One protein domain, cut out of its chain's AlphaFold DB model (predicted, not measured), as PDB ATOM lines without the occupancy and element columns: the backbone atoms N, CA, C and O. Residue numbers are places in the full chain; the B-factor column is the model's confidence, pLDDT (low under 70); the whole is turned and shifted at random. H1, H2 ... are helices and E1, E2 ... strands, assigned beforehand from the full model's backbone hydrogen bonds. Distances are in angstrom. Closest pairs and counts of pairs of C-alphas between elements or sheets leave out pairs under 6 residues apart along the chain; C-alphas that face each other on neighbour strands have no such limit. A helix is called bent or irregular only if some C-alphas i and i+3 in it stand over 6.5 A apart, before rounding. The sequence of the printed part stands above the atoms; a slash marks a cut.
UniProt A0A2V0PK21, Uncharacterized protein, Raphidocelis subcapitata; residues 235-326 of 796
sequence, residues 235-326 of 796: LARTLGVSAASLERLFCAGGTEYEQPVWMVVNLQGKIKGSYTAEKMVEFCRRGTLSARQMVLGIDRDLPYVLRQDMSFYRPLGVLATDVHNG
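What this domain is: This is residues 235 to 326 of the 796 residues of an uncharacterized protein of Raphidocelis subcapitata (UniProt A0A2V0PK21). A small sheet of three strands, E2, E1 and E3, makes the middle of a flat body; H3 packs on it, with H2 beside H3, and the long helix H5 packs on the sheet from the other side. The short H1 lies by the H2 and H3 pair, and the short H4 grazes the sheet near E2. The printed part has 92 residues with five named helices and three named strands, in the chain order H1 H2 E1 E2 H3 E3 H4 H5. The sheet is all antiparallel, order E2 - E1 - E3, and the class is mixed, helices and strands. The whole is compact, with a radius of gyration of the C-alphas of 13.3 A and spans of 33 by 32 by 17 A.

How they stand to each other: Start at the inner strand E1, residues 261 to 265. It forms a hairpin with E2, residues 271 to 275, where N 272 and O 264 are 2.9 A apart, within hydrogen-bond range. On the other side of E1 is E3, residues 294 to 298, antiparallel at 156 degrees, with N 263 and O 296 at 2.8 A. H3, residues 277 to 285, is on the sheet at a height of 10.3 A, over E1 and only just over E2, with 3 of its 9 C-alphas falling there; on the local plane it runs along the strands, at 4 degrees to E1. E2, H3 and E3 make a split strand-helix-strand unit, two strands running the same way with E1 between them, and its crossover is right-handed. H2, residues 243 to 250, touches H3, closest at the C-alphas of Phe 250 and Ala 277, 4.8 A, with a shallow tilt of 31 degrees, opposite ways. H1, residues 235 to 239, is close to H3 but not clearly touching, with the C-alphas of Leu 235 and Cys 284 closest at 6.2 A. H5, residues 310 to 324, is on the sheet; its closest C-alphas to E3 are Ala 320 and Met 294, 6.5 A. H5 is apart from H2 and H3. H4, residues 304 to 308, only grazes the sheet. Every O i to N i+4 pair is within hydrogen-bond range in H1, H2, H3 and H4, and 9 of 11 are in H5, which is only just irregular: C-alphas 312 and 315 are 6.7 A apart.

Where its parts are: Find C-alpha 261 at (129.231, -58.455, 42.575); from there E1 runs 13.1 A to C-alpha 265. E2, 271 to 275, spans 10.9 A and E3, 294 to 298, 12.7 A. H1, 235 to 239, begins at (144.574, -58.876, 54.126). H2, 243 to 250, measures 10.9 A and H3, 277 to 285, 12.3 A. After H4, 304 to 308, H5 runs 19.6 A from C-alpha 310 to C-alpha 324 at (139.368, -44.905, 58.737).

The domain as a whole: The two C-alphas farthest apart, those of Tyr 257 and Gly 326, are 38.1 A apart. The printed part has no cut, and no link is long. Mean pLDDT of the printed part is 73.4; look for values under 70 at residues 252 to 259, 302 and 304 to 326.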
ATOM      1  N   LEU A 235     145.917 -59.157  53.620       84.75
ATOM      2  CA  LEU A 235     144.574 -58.876  54.126       84.75
ATOM      3  C   LEU A 235     144.141 -59.885  55.199       84.75
ATOM      4  O   LEU A 235     143.694 -59.472  56.262       84.75
ATOM      5  N   ALA A 236     144.308 -61.185  54.929       82.06
ATOM      6  CA  ALA A 236     143.990 -62.270  55.859       82.06
ATOM      7  C   ALA A 236     144.739 -62.089  57.187       82.06
ATOM      8  O   ALA A 236     144.111 -62.002  58.242       82.06
ATOM      9  N   ARG A 237     146.062 -61.872  57.111       84.38
ATOM     10  CA  ARG A 237     146.914 -61.574  58.272       84.38
ATOM     11  C   ARG A 237     146.472 -60.319  59.036       84.38
ATOM     12  O   ARG A 237     146.442 -60.340  60.260       84.38
ATOM     13  N   THR A 238     146.098 -59.243  58.336       80.12
ATOM     14  CA  THR A 238     145.630 -57.993  58.976       80.12
ATOM     15  C   THR A 238     144.271 -58.148  59.670       80.12
ATOM     16  O   THR A 238     144.014 -57.478  60.666       80.12
ATOM     17  N   LEU A 239     143.397 -59.013  59.149       77.12
ATOM     18  CA  LEU A 239     142.053 -59.258  59.681       77.12
ATOM     19  C   LEU A 239     141.987 -60.427  60.682       77.12
ATOM     20  O   LEU A 239     140.947 -60.623  61.302       77.12
ATOM     21  N   GLY A 240     143.054 -61.219  60.827       84.81
ATOM     22  CA  GLY A 240     143.064 -62.424  61.664       84.81
ATOM     23  C   GLY A 240     142.198 -63.576  61.130       84.81
ATOM     24  O   GLY A 240     141.798 -64.444  61.902       84.81
ATOM     25  N   VAL A 241     141.887 -63.592  59.828       84.31
ATOM     26  CA  VAL A 241     141.028 -64.608  59.187       84.31
ATOM     27  C   VAL A 241     141.783 -65.337  58.086       84.31
ATOM     28  O   VAL A 241     142.510 -64.714  57.323       84.31
ATOM     29  N   SER A 242     141.579 -66.650  57.951       86.75
ATOM     30  CA  SER A 242     142.359 -67.433  56.989       86.75
ATOM     31  C   SER A 242     142.031 -67.123  55.526       86.75
ATOM     32  O   SER A 242     140.896 -66.774  55.186       86.75
ATOM     33  N   ALA A 243     143.001 -67.335  54.629       84.31
ATOM     34  CA  ALA A 243     142.826 -67.176  53.177       84.31
ATOM     35  C   ALA A 243     141.566 -67.894  52.652       84.31
ATOM     36  O   ALA A 243     140.715 -67.285  52.005       84.31
ATOM     37  N   ALA A 244     141.383 -69.163  53.033       84.50
ATOM     38  CA  ALA A 244     140.220 -69.974  52.668       84.50
ATOM     39  C   ALA A 244     138.889 -69.478  53.274       84.50
ATOM     40  O   ALA A 244     137.819 -69.934  52.882       84.50
ATOM     41  N   SER A 245     138.917 -68.563  54.245       80.75
ATOM     42  CA  SER A 245     137.722 -67.905  54.790       80.75
ATOM     43  C   SER A 245     137.349 -66.657  53.992       80.75
ATOM     44  O   SER A 245     136.168 -66.454  53.734       80.75
ATOM     45  N   LEU A 246     138.333 -65.893  53.503       80.25
ATOM     46  CA  LEU A 246     138.101 -64.830  52.514       80.25
ATOM     47  C   LEU A 246     137.613 -65.402  51.177       80.25
ATOM     48  O   LEU A 246     136.672 -64.882  50.591       80.25
ATOM     49  N   GLU A 247     138.207 -66.500  50.711       86.75
ATOM     50  CA  GLU A 247     137.786 -67.170  49.473       86.75
ATOM     51  C   GLU A 247     136.357 -67.710  49.585       86.75
ATOM     52  O   GLU A 247     135.547 -67.502  48.682       86.75
ATOM     53  N   ARG A 248     136.000 -68.296  50.737       81.06
ATOM     54  CA  ARG A 248     134.605 -68.649  51.026       81.06
ATOM     55  C   ARG A 248     133.697 -67.427  51.124       81.06
ATOM     56  O   ARG A 248     132.589 -67.531  50.636       81.06
ATOM     57  N   LEU A 249     134.128 -66.298  51.694       83.06
ATOM     58  CA  LEU A 249     133.322 -65.070  51.745       83.06
ATOM     59  C   LEU A 249     133.015 -64.532  50.341       83.06
ATOM     60  O   LEU A 249     131.857 -64.255  50.042       83.06
ATOM     61  N   PHE A 250     134.018 -64.416  49.467       84.19
ATOM     62  CA  PHE A 250     133.805 -63.872  48.121       84.19
ATOM     63  C   PHE A 250     132.957 -64.791  47.235       84.19
ATOM     64  O   PHE A 250     132.167 -64.295  46.432       84.19
ATOM     65  N   CYS A 251     133.077 -66.109  47.413       81.44
ATOM     66  CA  CYS A 251     132.276 -67.113  46.710       81.44
ATOM     67  C   CYS A 251     130.982 -67.519  47.453       81.44
ATOM     68  O   CYS A 251     130.244 -68.371  46.959       81.44
ATOM     69  N   ALA A 252     130.683 -66.948  48.629       64.44
ATOM     70  CA  ALA A 252     129.486 -67.281  49.402       64.44
ATOM     71  C   ALA A 252     128.249 -66.644  48.769       64.44
ATOM     72  O   ALA A 252     127.862 -65.527  49.109       64.44
ATOM     73  N   GLY A 253     127.595 -67.392  47.885       55.75
ATOM     74  CA  GLY A 253     126.229 -67.063  47.503       55.75
ATOM     75  C   GLY A 253     125.618 -67.827  46.350       55.75
ATOM     76  O   GLY A 253     124.400 -67.777  46.226       55.75
ATOM     77  N   GLY A 254     126.407 -68.535  45.538       45.19
ATOM     78  CA  GLY A 254     125.881 -69.001  44.265       45.19
ATOM     79  C   GLY A 254     126.473 -70.267  43.681       45.19
ATOM     80  O   GLY A 254     127.644 -70.601  43.873       45.19
ATOM     81  N   THR A 255     125.647 -70.883  42.839       52.94
ATOM     82  CA  THR A 255     126.118 -71.468  41.578       52.94
ATOM     83  C   THR A 255     126.823 -70.396  40.722       52.94
ATOM     84  O   THR A 255     126.769 -69.205  41.041       52.94
ATOM     85  N   GLU A 256     127.488 -70.767  39.620       52.62
ATOM     86  CA  GLU A 256     128.259 -69.820  38.781       52.62
ATOM     87  C   GLU A 256     127.458 -68.584  38.323       52.62
ATOM     88  O   GLU A 256     128.024 -67.512  38.102       52.62
ATOM     89  N   TYR A 257     126.132 -68.704  38.233       49.19
ATOM     90  CA  TYR A 257     125.246 -67.625  37.812       49.19
ATOM     91  C   TYR A 257     124.875 -66.645  38.935       49.19
ATOM     92  O   TYR A 257     124.647 -65.479  38.639       49.19
ATOM     93  N   GLU A 258     124.888 -67.050  40.205       63.94
ATOM     94  CA  GLU A 258     124.393 -66.254  41.346       63.94
ATOM     95  C   GLU A 258     125.513 -65.536  42.133       63.94
ATOM     96  O   GLU A 258     125.269 -64.990  43.208       63.94
ATOM     97  N   GLN A 259     126.764 -65.544  41.647       68.75
ATOM     98  CA  GLN A 259     127.879 -64.937  42.387       68.75
ATOM     99  C   GLN A 259     127.663 -63.429  42.647       68.75
ATOM    100  O   GLN A 259     127.397 -62.682  41.697       68.75
ATOM    101  N   PRO A 260     127.840 -62.952  43.898       73.62
ATOM    102  CA  PRO A 260     127.699 -61.540  44.228       73.62
ATOM    103  C   PRO A 260     128.765 -60.682  43.539       73.62
ATOM    104  O   PRO A 260     129.906 -61.097  43.311       73.62
ATOM    105  N   VAL A 261     128.383 -59.447  43.231       83.31
ATOM    106  CA  VAL A 261     129.231 -58.455  42.575       83.31
ATOM    107  C   VAL A 261     129.879 -57.583  43.639       83.31
ATOM    108  O   VAL A 261     129.210 -56.865  44.379       83.31
ATOM    109  N   TRP A 262     131.202 -57.637  43.716       87.88
ATOM    110  CA  TRP A 262     131.969 -56.997  44.776       87.88
ATOM    111  C   TRP A 262     132.462 -55.621  44.346       87.88
ATOM    112  O   TRP A 262     133.103 -55.481  43.307       87.88
ATOM    113  N   MET A 263     132.206 -54.595  45.149       85.25
ATOM    114  CA  MET A 263     132.647 -53.227  44.878       85.25
ATOM    115  C   MET A 263     133.629 -52.756  45.945       85.25
ATOM    116  O   MET A 263     133.342 -52.783  47.142       85.25
ATOM    117  N   VAL A 264     134.811 -52.328  45.496       85.81
ATOM    118  CA  VAL A 264     135.887 -51.833  46.368       85.81
ATOM    119  C   VAL A 264     135.845 -50.313  46.400       85.81
ATOM    120  O   VAL A 264     136.055 -49.657  45.376       85.81
ATOM    121  N   VAL A 265     135.615 -49.753  47.582       80.69
ATOM    122  CA  VAL A 265     135.626 -48.314  47.848       80.69
ATOM    123  C   VAL A 265     136.965 -47.945  48.486       80.69
ATOM    124  O   VAL A 265     137.413 -48.568  49.451       80.69
ATOM    125  N   ASN A 266     137.654 -46.954  47.917       79.44
ATOM    126  CA  ASN A 266     138.936 -46.487  48.441       79.44
ATOM    127  C   ASN A 266     138.762 -45.524  49.638       79.44
ATOM    128  O   ASN A 266     137.667 -45.043  49.915       79.44
ATOM    129  N   LEU A 267     139.882 -45.161  50.276       73.19
ATOM    130  CA  LEU A 267     139.966 -44.158  51.355       73.19
ATOM    131  C   LEU A 267     139.395 -42.760  51.021       73.19
ATOM    132  O   LEU A 267     139.310 -41.919  51.903       73.19
ATOM    133  N   GLN A 268     139.052 -42.483  49.760       76.12
ATOM    134  CA  GLN A 268     138.483 -41.213  49.290       76.12
ATOM    135  C   GLN A 268     136.976 -41.337  48.983       76.12
ATOM    136  O   GLN A 268     136.431 -40.502  48.263       76.12
ATOM    137  N   GLY A 269     136.324 -42.428  49.405       72.94
ATOM    138  CA  GLY A 269     134.935 -42.740  49.053       72.94
ATOM    139  C   GLY A 269     134.715 -43.098  47.575       72.94
ATOM    140  O   GLY A 269     133.573 -43.248  47.146       72.94
ATOM    141  N   LYS A 270     135.778 -43.245  46.769       78.12
ATOM    142  CA  LYS A 270     135.672 -43.568  45.339       78.12
ATOM    143  C   LYS A 270     135.597 -45.077  45.137       78.12
ATOM    144  O   LYS A 270     136.529 -45.811  45.473       78.12
ATOM    145  N   ILE A 271     134.505 -45.511  44.520       78.19
ATOM    146  CA  ILE A 271     134.334 -46.848  43.950       78.19
ATOM    147  C   ILE A 271     135.399 -47.060  42.862       78.19
ATOM    148  O   ILE A 271     135.499 -46.264  41.929       78.19
ATOM    149  N   LYS A 272     136.198 -48.128  42.968       81.69
ATOM    150  CA  LYS A 272     137.198 -48.508  41.951       81.69
ATOM    151  C   LYS A 272     136.631 -49.364  40.813       81.69
ATOM    152  O   LYS A 272     137.267 -49.481  39.770       81.69
ATOM    153  N   GLY A 273     135.459 -49.960  41.018       80.81
ATOM    154  CA  GLY A 273     134.772 -50.805  40.047       80.81
ATOM    155  C   GLY A 273     133.981 -51.928  40.712       80.81
ATOM    156  O   GLY A 273     134.046 -52.116  41.928       80.81
ATOM    157  N   SER A 274     133.243 -52.657  39.880       86.31
ATOM    158  CA  SER A 274     132.574 -53.920  40.194       86.31
ATOM    159  C   SER A 274     133.448 -55.102  39.770       86.31
ATOM    160  O   SER A 274     133.914 -55.139  38.630       86.31
ATOM    161  N   TYR A 275     133.631 -56.079  40.654       91.31
ATOM    162  CA  TYR A 275     134.533 -57.218  40.492       91.31
ATOM    163  C   TYR A 275     133.811 -58.544  40.764       91.31
ATOM    164  O   TYR A 275     132.889 -58.606  41.577       91.31
ATOM    165  N   THR A 276     134.244 -59.619  40.101       92.19
ATOM    166  CA  THR A 276     133.809 -60.990  40.412       92.19
ATOM    167  C   THR A 276     134.474 -61.499  41.692       92.19
ATOM    168  O   THR A 276     135.501 -60.962  42.122       92.19
ATOM    169  N   ALA A 277     133.933 -62.571  42.280       89.75
ATOM    170  CA  ALA A 277     134.541 -63.246  43.426       89.75
ATOM    171  C   ALA A 277     136.013 -63.614  43.161       89.75
ATOM    172  O   ALA A 277     136.896 -63.314  43.964       89.75
ATOM    173  N   GLU A 278     136.298 -64.159  41.976       92.19
ATOM    174  CA  GLU A 278     137.646 -64.502  41.507       92.19
ATOM    175  C   GLU A 278     138.612 -63.311  41.543       92.19
ATOM    176  O   GLU A 278     139.754 -63.448  41.978       92.19
ATOM    177  N   LYS A 279     138.158 -62.125  41.113       94.06
ATOM    178  CA  LYS A 279     138.974 -60.902  41.108       94.06
ATOM    179  C   LYS A 279     139.232 -60.388  42.519       94.06
ATOM    180  O   LYS A 279     140.331 -59.912  42.792       94.06
ATOM    181  N   MET A 280     138.282 -60.552  43.437       92.69
ATOM    182  CA  MET A 280     138.487 -60.244  44.855       92.69
ATOM    183  C   MET A 280     139.489 -61.196  45.512       92.69
ATOM    184  O   MET A 280     140.404 -60.741  46.201       92.69
ATOM    185  N   VAL A 281     139.381 -62.498  45.239       91.44
ATOM    186  CA  VAL A 281     140.359 -63.510  45.666       91.44
ATOM    187  C   VAL A 281     141.744 -63.203  45.096       91.44
ATOM    188  O   VAL A 281     142.729 -63.206  45.835       91.44
ATOM    189  N   GLU A 282     141.832 -62.859  43.811       93.44
ATOM    190  CA  GLU A 282     143.073 -62.429  43.166       93.44
ATOM    191  C   GLU A 282     143.665 -61.178  43.835       93.44
ATOM    192  O   GLU A 282     144.859 -61.167  44.136       93.44
ATOM    193  N   PHE A 283     142.866 -60.148  44.129       93.19
ATOM    194  CA  PHE A 283     143.347 -58.942  44.814       93.19
ATOM    195  C   PHE A 283     143.802 -59.205  46.251       93.19
ATOM    196  O   PHE A 283     144.754 -58.575  46.717       93.19
ATOM    197  N   CYS A 284     143.171 -60.148  46.952       91.19
ATOM    198  CA  CYS A 284     143.616 -60.572  48.274       91.19
ATOM    199  C   CYS A 284     144.951 -61.316  48.182       91.19
ATOM    200  O   CYS A 284     145.912 -60.906  48.830       91.19
ATOM    201  N   ARG A 285     145.052 -62.337  47.319       92.88
ATOM    202  CA  ARG A 285     146.283 -63.113  47.073       92.88
ATOM    203  C   ARG A 285     147.451 -62.234  46.600       92.88
ATOM    204  O   ARG A 285     148.574 -62.441  47.042       92.88
ATOM    205  N   ARG A 286     147.194 -61.223  45.760       93.31
ATOM    206  CA  ARG A 286     148.183 -60.220  45.308       93.31
ATOM    207  C   ARG A 286     148.507 -59.138  46.352       93.31
ATOM    208  O   ARG A 286     149.400 -58.334  46.111       93.31
ATOM    209  N   GLY A 287     147.769 -59.054  47.463       91.44
ATOM    210  CA  GLY A 287     147.907 -57.981  48.457       91.44
ATOM    211  C   GLY A 287     147.493 -56.584  47.967       91.44
ATOM    212  O   GLY A 287     147.820 -55.592  48.614       91.44
ATOM    213  N   THR A 288     146.788 -56.475  46.833       89.94
ATOM    214  CA  THR A 288     146.310 -55.188  46.294       89.94
ATOM    215  C   THR A 288     145.036 -54.699  46.980       89.94
ATOM    216  O   THR A 288     144.750 -53.495  46.951       89.94
ATOM    217  N   LEU A 289     144.289 -55.604  47.623       88.12
ATOM    218  CA  LEU A 289     143.243 -55.239  48.572       88.12
ATOM    219  C   LEU A 289     143.838 -55.028  49.970       88.12
ATOM    220  O   LEU A 289     144.637 -55.831  50.448       88.12
ATOM    221  N   SER A 290     143.426 -53.952  50.635       83.50
ATOM    222  CA  SER A 290     143.895 -53.578  51.973       83.50
ATOM    223  C   SER A 290     142.731 -53.559  52.955       83.50
ATOM    224  O   SER A 290     141.629 -53.187  52.573       83.50
ATOM    225  N   ALA A 291     142.984 -53.839  54.239       77.19
ATOM    226  CA  ALA A 291     142.000 -53.620  55.307       77.19
ATOM    227  C   ALA A 291     141.591 -52.131  55.448       77.19
ATOM    228  O   ALA A 291     140.597 -51.807  56.088       77.19
ATOM    229  N   ARG A 292     142.338 -51.216  54.809       75.75
ATOM    230  CA  ARG A 292     142.000 -49.794  54.621       75.75
ATOM    231  C   ARG A 292     141.142 -49.523  53.367       75.75
ATOM    232  O   ARG A 292     141.245 -48.457  52.767       75.75
ATOM    233  N   GLN A 293     140.384 -50.506  52.892       80.69
ATOM    234  CA  GLN A 293     139.449 -50.370  51.773       80.69
ATOM    235  C   GLN A 293     138.133 -51.030  52.180       80.69
ATOM    236  O   GLN A 293     138.123 -52.193  52.580       80.69
ATOM    237  N   MET A 294     137.027 -50.297  52.073       78.50
ATOM    238  CA  MET A 294     135.705 -50.864  52.312       78.50
ATOM    239  C   MET A 294     135.309 -51.723  51.108       78.50
ATOM    240  O   MET A 294     135.407 -51.289  49.958       78.50
ATOM    241  N   VAL A 295     134.853 -52.942  51.377       82.44
ATOM    242  CA  VAL A 295     134.367 -53.884  50.368       82.44
ATOM    243  C   VAL A 295     132.881 -54.111  50.585       82.44
ATOM    244  O   VAL A 295     132.461 -54.439  51.692       82.44
ATOM    245  N   LEU A 296     132.099 -53.947  49.523       81.06
ATOM    246  CA  LEU A 296     130.655 -54.143  49.519       81.06
ATOM    247  C   LEU A 296     130.317 -55.323  48.603       81.06
ATOM    248  O   LEU A 296     130.692 -55.310  47.432       81.06
ATOM    249  N   GLY A 297     129.630 -56.337  49.130       83.12
ATOM    250  CA  GLY A 297     129.006 -57.387  48.322       83.12
ATOM    251  C   GLY A 297     127.608 -56.938  47.913       83.12
ATOM    252  O   GLY A 297     126.811 -56.577  48.777       83.12
ATOM    253  N   ILE A 298     127.330 -56.904  46.612       77.75
ATOM    254  CA  ILE A 298     126.079 -56.390  46.042       77.75
ATOM    255  C   ILE A 298     125.459 -57.461  45.146       77.75
ATOM    256  O   ILE A 298     126.162 -58.231  44.491       77.75
ATOM    257  N   ASP A 299     124.130 -57.510  45.131       76.62
ATOM    258  CA  ASP A 299     123.372 -58.473  44.340       76.62
ATOM    259  C   ASP A 299     123.674 -58.335  42.833       76.62
ATOM    260  O   ASP A 299     123.759 -57.225  42.287       76.62
ATOM    261  N   ARG A 300     123.831 -59.474  42.150       70.50
ATOM    262  CA  ARG A 300     124.012 -59.534  40.696       70.50
ATOM    263  C   ARG A 300     122.764 -59.049  39.958       70.50
ATOM    264  O   ARG A 300     122.918 -58.499  38.865       70.50
ATOM    265  N   ASP A 301     121.577 -59.185  40.538       74.81
ATOM    266  CA  ASP A 301     120.320 -58.815  39.881       74.81
ATOM    267  C   ASP A 301     119.983 -57.324  40.034       74.81
ATOM    268  O   ASP A 301     119.152 -56.794  39.295       74.81
ATOM    269  N   LEU A 302     120.679 -56.590  40.914       67.75
ATOM    270  CA  LEU A 302     120.525 -55.137  41.021       67.75
ATOM    271  C   LEU A 302     120.989 -54.464  39.710       67.75
ATOM    272  O   LEU A 302     122.150 -54.649  39.333       67.75
ATOM    273  N   PRO A 303     120.167 -53.665  39.001       71.06
ATOM    274  CA  PRO A 303     120.557 -53.026  37.741       71.06
ATOM    275  C   PRO A 303     121.859 -52.214  37.830       71.06
ATOM    276  O   PRO A 303     122.095 -51.511  38.811       71.06
ATOM    277  N   TYR A 304     122.695 -52.258  36.785       63.53
ATOM    278  CA  TYR A 304     124.017 -51.603  36.779       63.53
ATOM    279  C   TYR A 304     123.954 -50.096  37.081       63.53
ATOM    280  O   TYR A 304     124.803 -49.582  37.805       63.53
ATOM    281  N   VAL A 305     122.909 -49.405  36.613       69.06
ATOM    282  CA  VAL A 305     122.663 -47.985  36.921       69.06
ATOM    283  C   VAL A 305     122.469 -47.764  38.428       69.06
ATOM    284  O   VAL A 305     123.060 -46.848  38.987       69.06
ATOM    285  N   LEU A 306     121.739 -48.651  39.116       64.81
ATOM    286  CA  LEU A 306     121.547 -48.592  40.571       64.81
ATOM    287  C   LEU A 306     122.796 -49.036  41.356       64.81
ATOM    288  O   LEU A 306     123.009 -48.580  42.475       64.81
ATOM    289  N   ARG A 307     123.681 -49.856  40.765       66.44
ATOM    290  CA  ARG A 307     125.036 -50.080  41.313       66.44
ATOM    291  C   ARG A 307     125.920 -48.839  41.186       66.44
ATOM    292  O   ARG A 307     126.791 -48.640  42.023       66.44
ATOM    293  N   GLN A 308     125.722 -48.019  40.154       62.88
ATOM    294  CA  GLN A 308     126.480 -46.783  39.945       62.88
ATOM    295  C   GLN A 308     125.900 -45.557  40.663       62.88
ATOM    296  O   GLN A 308     126.601 -44.547  40.753       62.88
ATOM    297  N   ASP A 309     124.665 -45.607  41.175       64.62
ATOM    298  CA  ASP A 309     124.042 -44.445  41.810       64.62
ATOM    299  C   ASP A 309     124.717 -44.094  43.147       64.62
ATOM    300  O   ASP A 309     124.428 -44.627  44.222       64.62
ATOM    301  N   MET A 310     125.639 -43.137  43.055       48.47
ATOM    302  CA  MET A 310     126.436 -42.600  44.154       48.47
ATOM    303  C   MET A 310     125.600 -42.043  45.315       48.47
ATOM    304  O   MET A 310     126.163 -41.851  46.391       48.47
ATOM    305  N   SER A 311     124.297 -41.782  45.154       49.69
ATOM    306  CA  SER A 311     123.439 -41.326  46.257       49.69
ATOM    307  C   SER A 311     123.362 -42.348  47.397       49.69
ATOM    308  O   SER A 311     123.484 -41.960  48.559       49.69
ATOM    309  N   PHE A 312     123.285 -43.646  47.080       52.59
ATOM    310  CA  PHE A 312     123.316 -44.738  48.062       52.59
ATOM    311  C   PHE A 312     124.702 -44.907  48.705       52.59
ATOM    312  O   PHE A 312     124.819 -45.186  49.898       52.59
ATOM    313  N   TYR A 313     125.772 -44.696  47.934       51.78
ATOM    314  CA  TYR A 313     127.148 -44.900  48.402       51.78
ATOM    315  C   TYR A 313     127.758 -43.681  49.103       51.78
ATOM    316  O   TYR A 313     128.754 -43.834  49.804       51.78
ATOM    317  N   ARG A 314     127.185 -42.477  48.975       55.09
ATOM    318  CA  ARG A 314     127.708 -41.263  49.628       55.09
ATOM    319  C   ARG A 314     127.684 -41.357  51.166       55.09
ATOM    320  O   ARG A 314     128.723 -41.056  51.753       55.09
ATOM    321  N   PRO A 315     126.610 -41.837  51.833       54.16
ATOM    322  CA  PRO A 315     126.638 -42.125  53.271       54.16
ATOM    323  C   PRO A 315     127.660 -43.207  53.646       54.16
ATOM    324  O   PRO A 315     128.374 -43.055  54.631       54.16
ATOM    325  N   LEU A 316     127.785 -44.266  52.836       51.94
ATOM    326  CA  LEU A 316     128.765 -45.338  53.060       51.94
ATOM    327  C   LEU A 316     130.216 -44.844  52.897       51.94
ATOM    328  O   LEU A 316     131.102 -45.298  53.611       51.94
ATOM    329  N   GLY A 317     130.465 -43.889  51.998       49.75
ATOM    330  CA  GLY A 317     131.765 -43.239  51.824       49.75
ATOM    331  C   GLY A 317     132.146 -42.343  53.005       49.75
ATOM    332  O   GLY A 317     133.309 -42.345  53.407       49.75
ATOM    333  N   VAL A 318     131.178 -41.635  53.601       53.25
ATOM    334  CA  VAL A 318     131.377 -40.892  54.861       53.25
ATOM    335  C   VAL A 318     131.671 -41.870  56.000       53.25
ATOM    336  O   VAL A 318     132.724 -41.764  56.616       53.25
ATOM    337  N   LEU A 319     130.835 -42.899  56.184       47.28
ATOM    338  CA  LEU A 319     131.035 -43.941  57.199       47.28
ATOM    339  C   LEU A 319     132.412 -44.620  57.083       47.28
ATOM    340  O   LEU A 319     133.098 -44.794  58.086       47.28
ATOM    341  N   ALA A 320     132.848 -44.968  55.870       49.69
ATOM    342  CA  ALA A 320     134.182 -45.519  55.642       49.69
ATOM    343  C   ALA A 320     135.288 -44.523  56.020       49.69
ATOM    344  O   ALA A 320     136.259 -44.902  56.671       49.69
ATOM    345  N   THR A 321     135.136 -43.248  55.650       50.16
ATOM    346  CA  THR A 321     136.093 -42.186  55.998       50.16
ATOM    347  C   THR A 321     136.203 -42.025  57.516       50.16
ATOM    348  O   THR A 321     137.312 -42.022  58.045       50.16
ATOM    349  N   ASP A 322     135.082 -41.994  58.234       48.03
ATOM    350  CA  ASP A 322     135.049 -41.843  59.692       48.03
ATOM    351  C   ASP A 322     135.626 -43.066  60.427       48.03
ATOM    352  O   ASP A 322     136.418 -42.913  61.360       48.03
ATOM    353  N   VAL A 323     135.325 -44.287  59.963       47.75
ATOM    354  CA  VAL A 323     135.968 -45.526  60.445       47.75
ATOM    355  C   VAL A 323     137.485 -45.472  60.223       47.75
ATOM    356  O   VAL A 323     138.259 -45.806  61.122       47.75
ATOM    357  N   HIS A 324     137.940 -45.020  59.052       48.47
ATOM    358  CA  HIS A 324     139.368 -44.905  58.737       48.47
ATOM    359  C   HIS A 324     140.075 -43.765  59.492       48.47
ATOM    360  O   HIS A 324     141.270 -43.885  59.763       48.47
ATOM    361  N   ASN A 325     139.347 -42.728  59.912       47.25
ATOM    362  CA  ASN A 325     139.822 -41.664  60.804       47.25
ATOM    363  C   ASN A 325     139.941 -42.111  62.279       47.25
ATOM    364  O   ASN A 325     140.273 -41.303  63.144       47.25
ATOM    365  N   GLY A 326     139.681 -43.387  62.589       35.59
ATOM    366  CA  GLY A 326     139.740 -43.922  63.951       35.59
ATOM    367  C   GLY A 326     138.445 -43.742  64.749       35.59
ATOM    368  O   GLY A 326     138.461 -43.909  65.971       35.59
TER     369      GLY A 326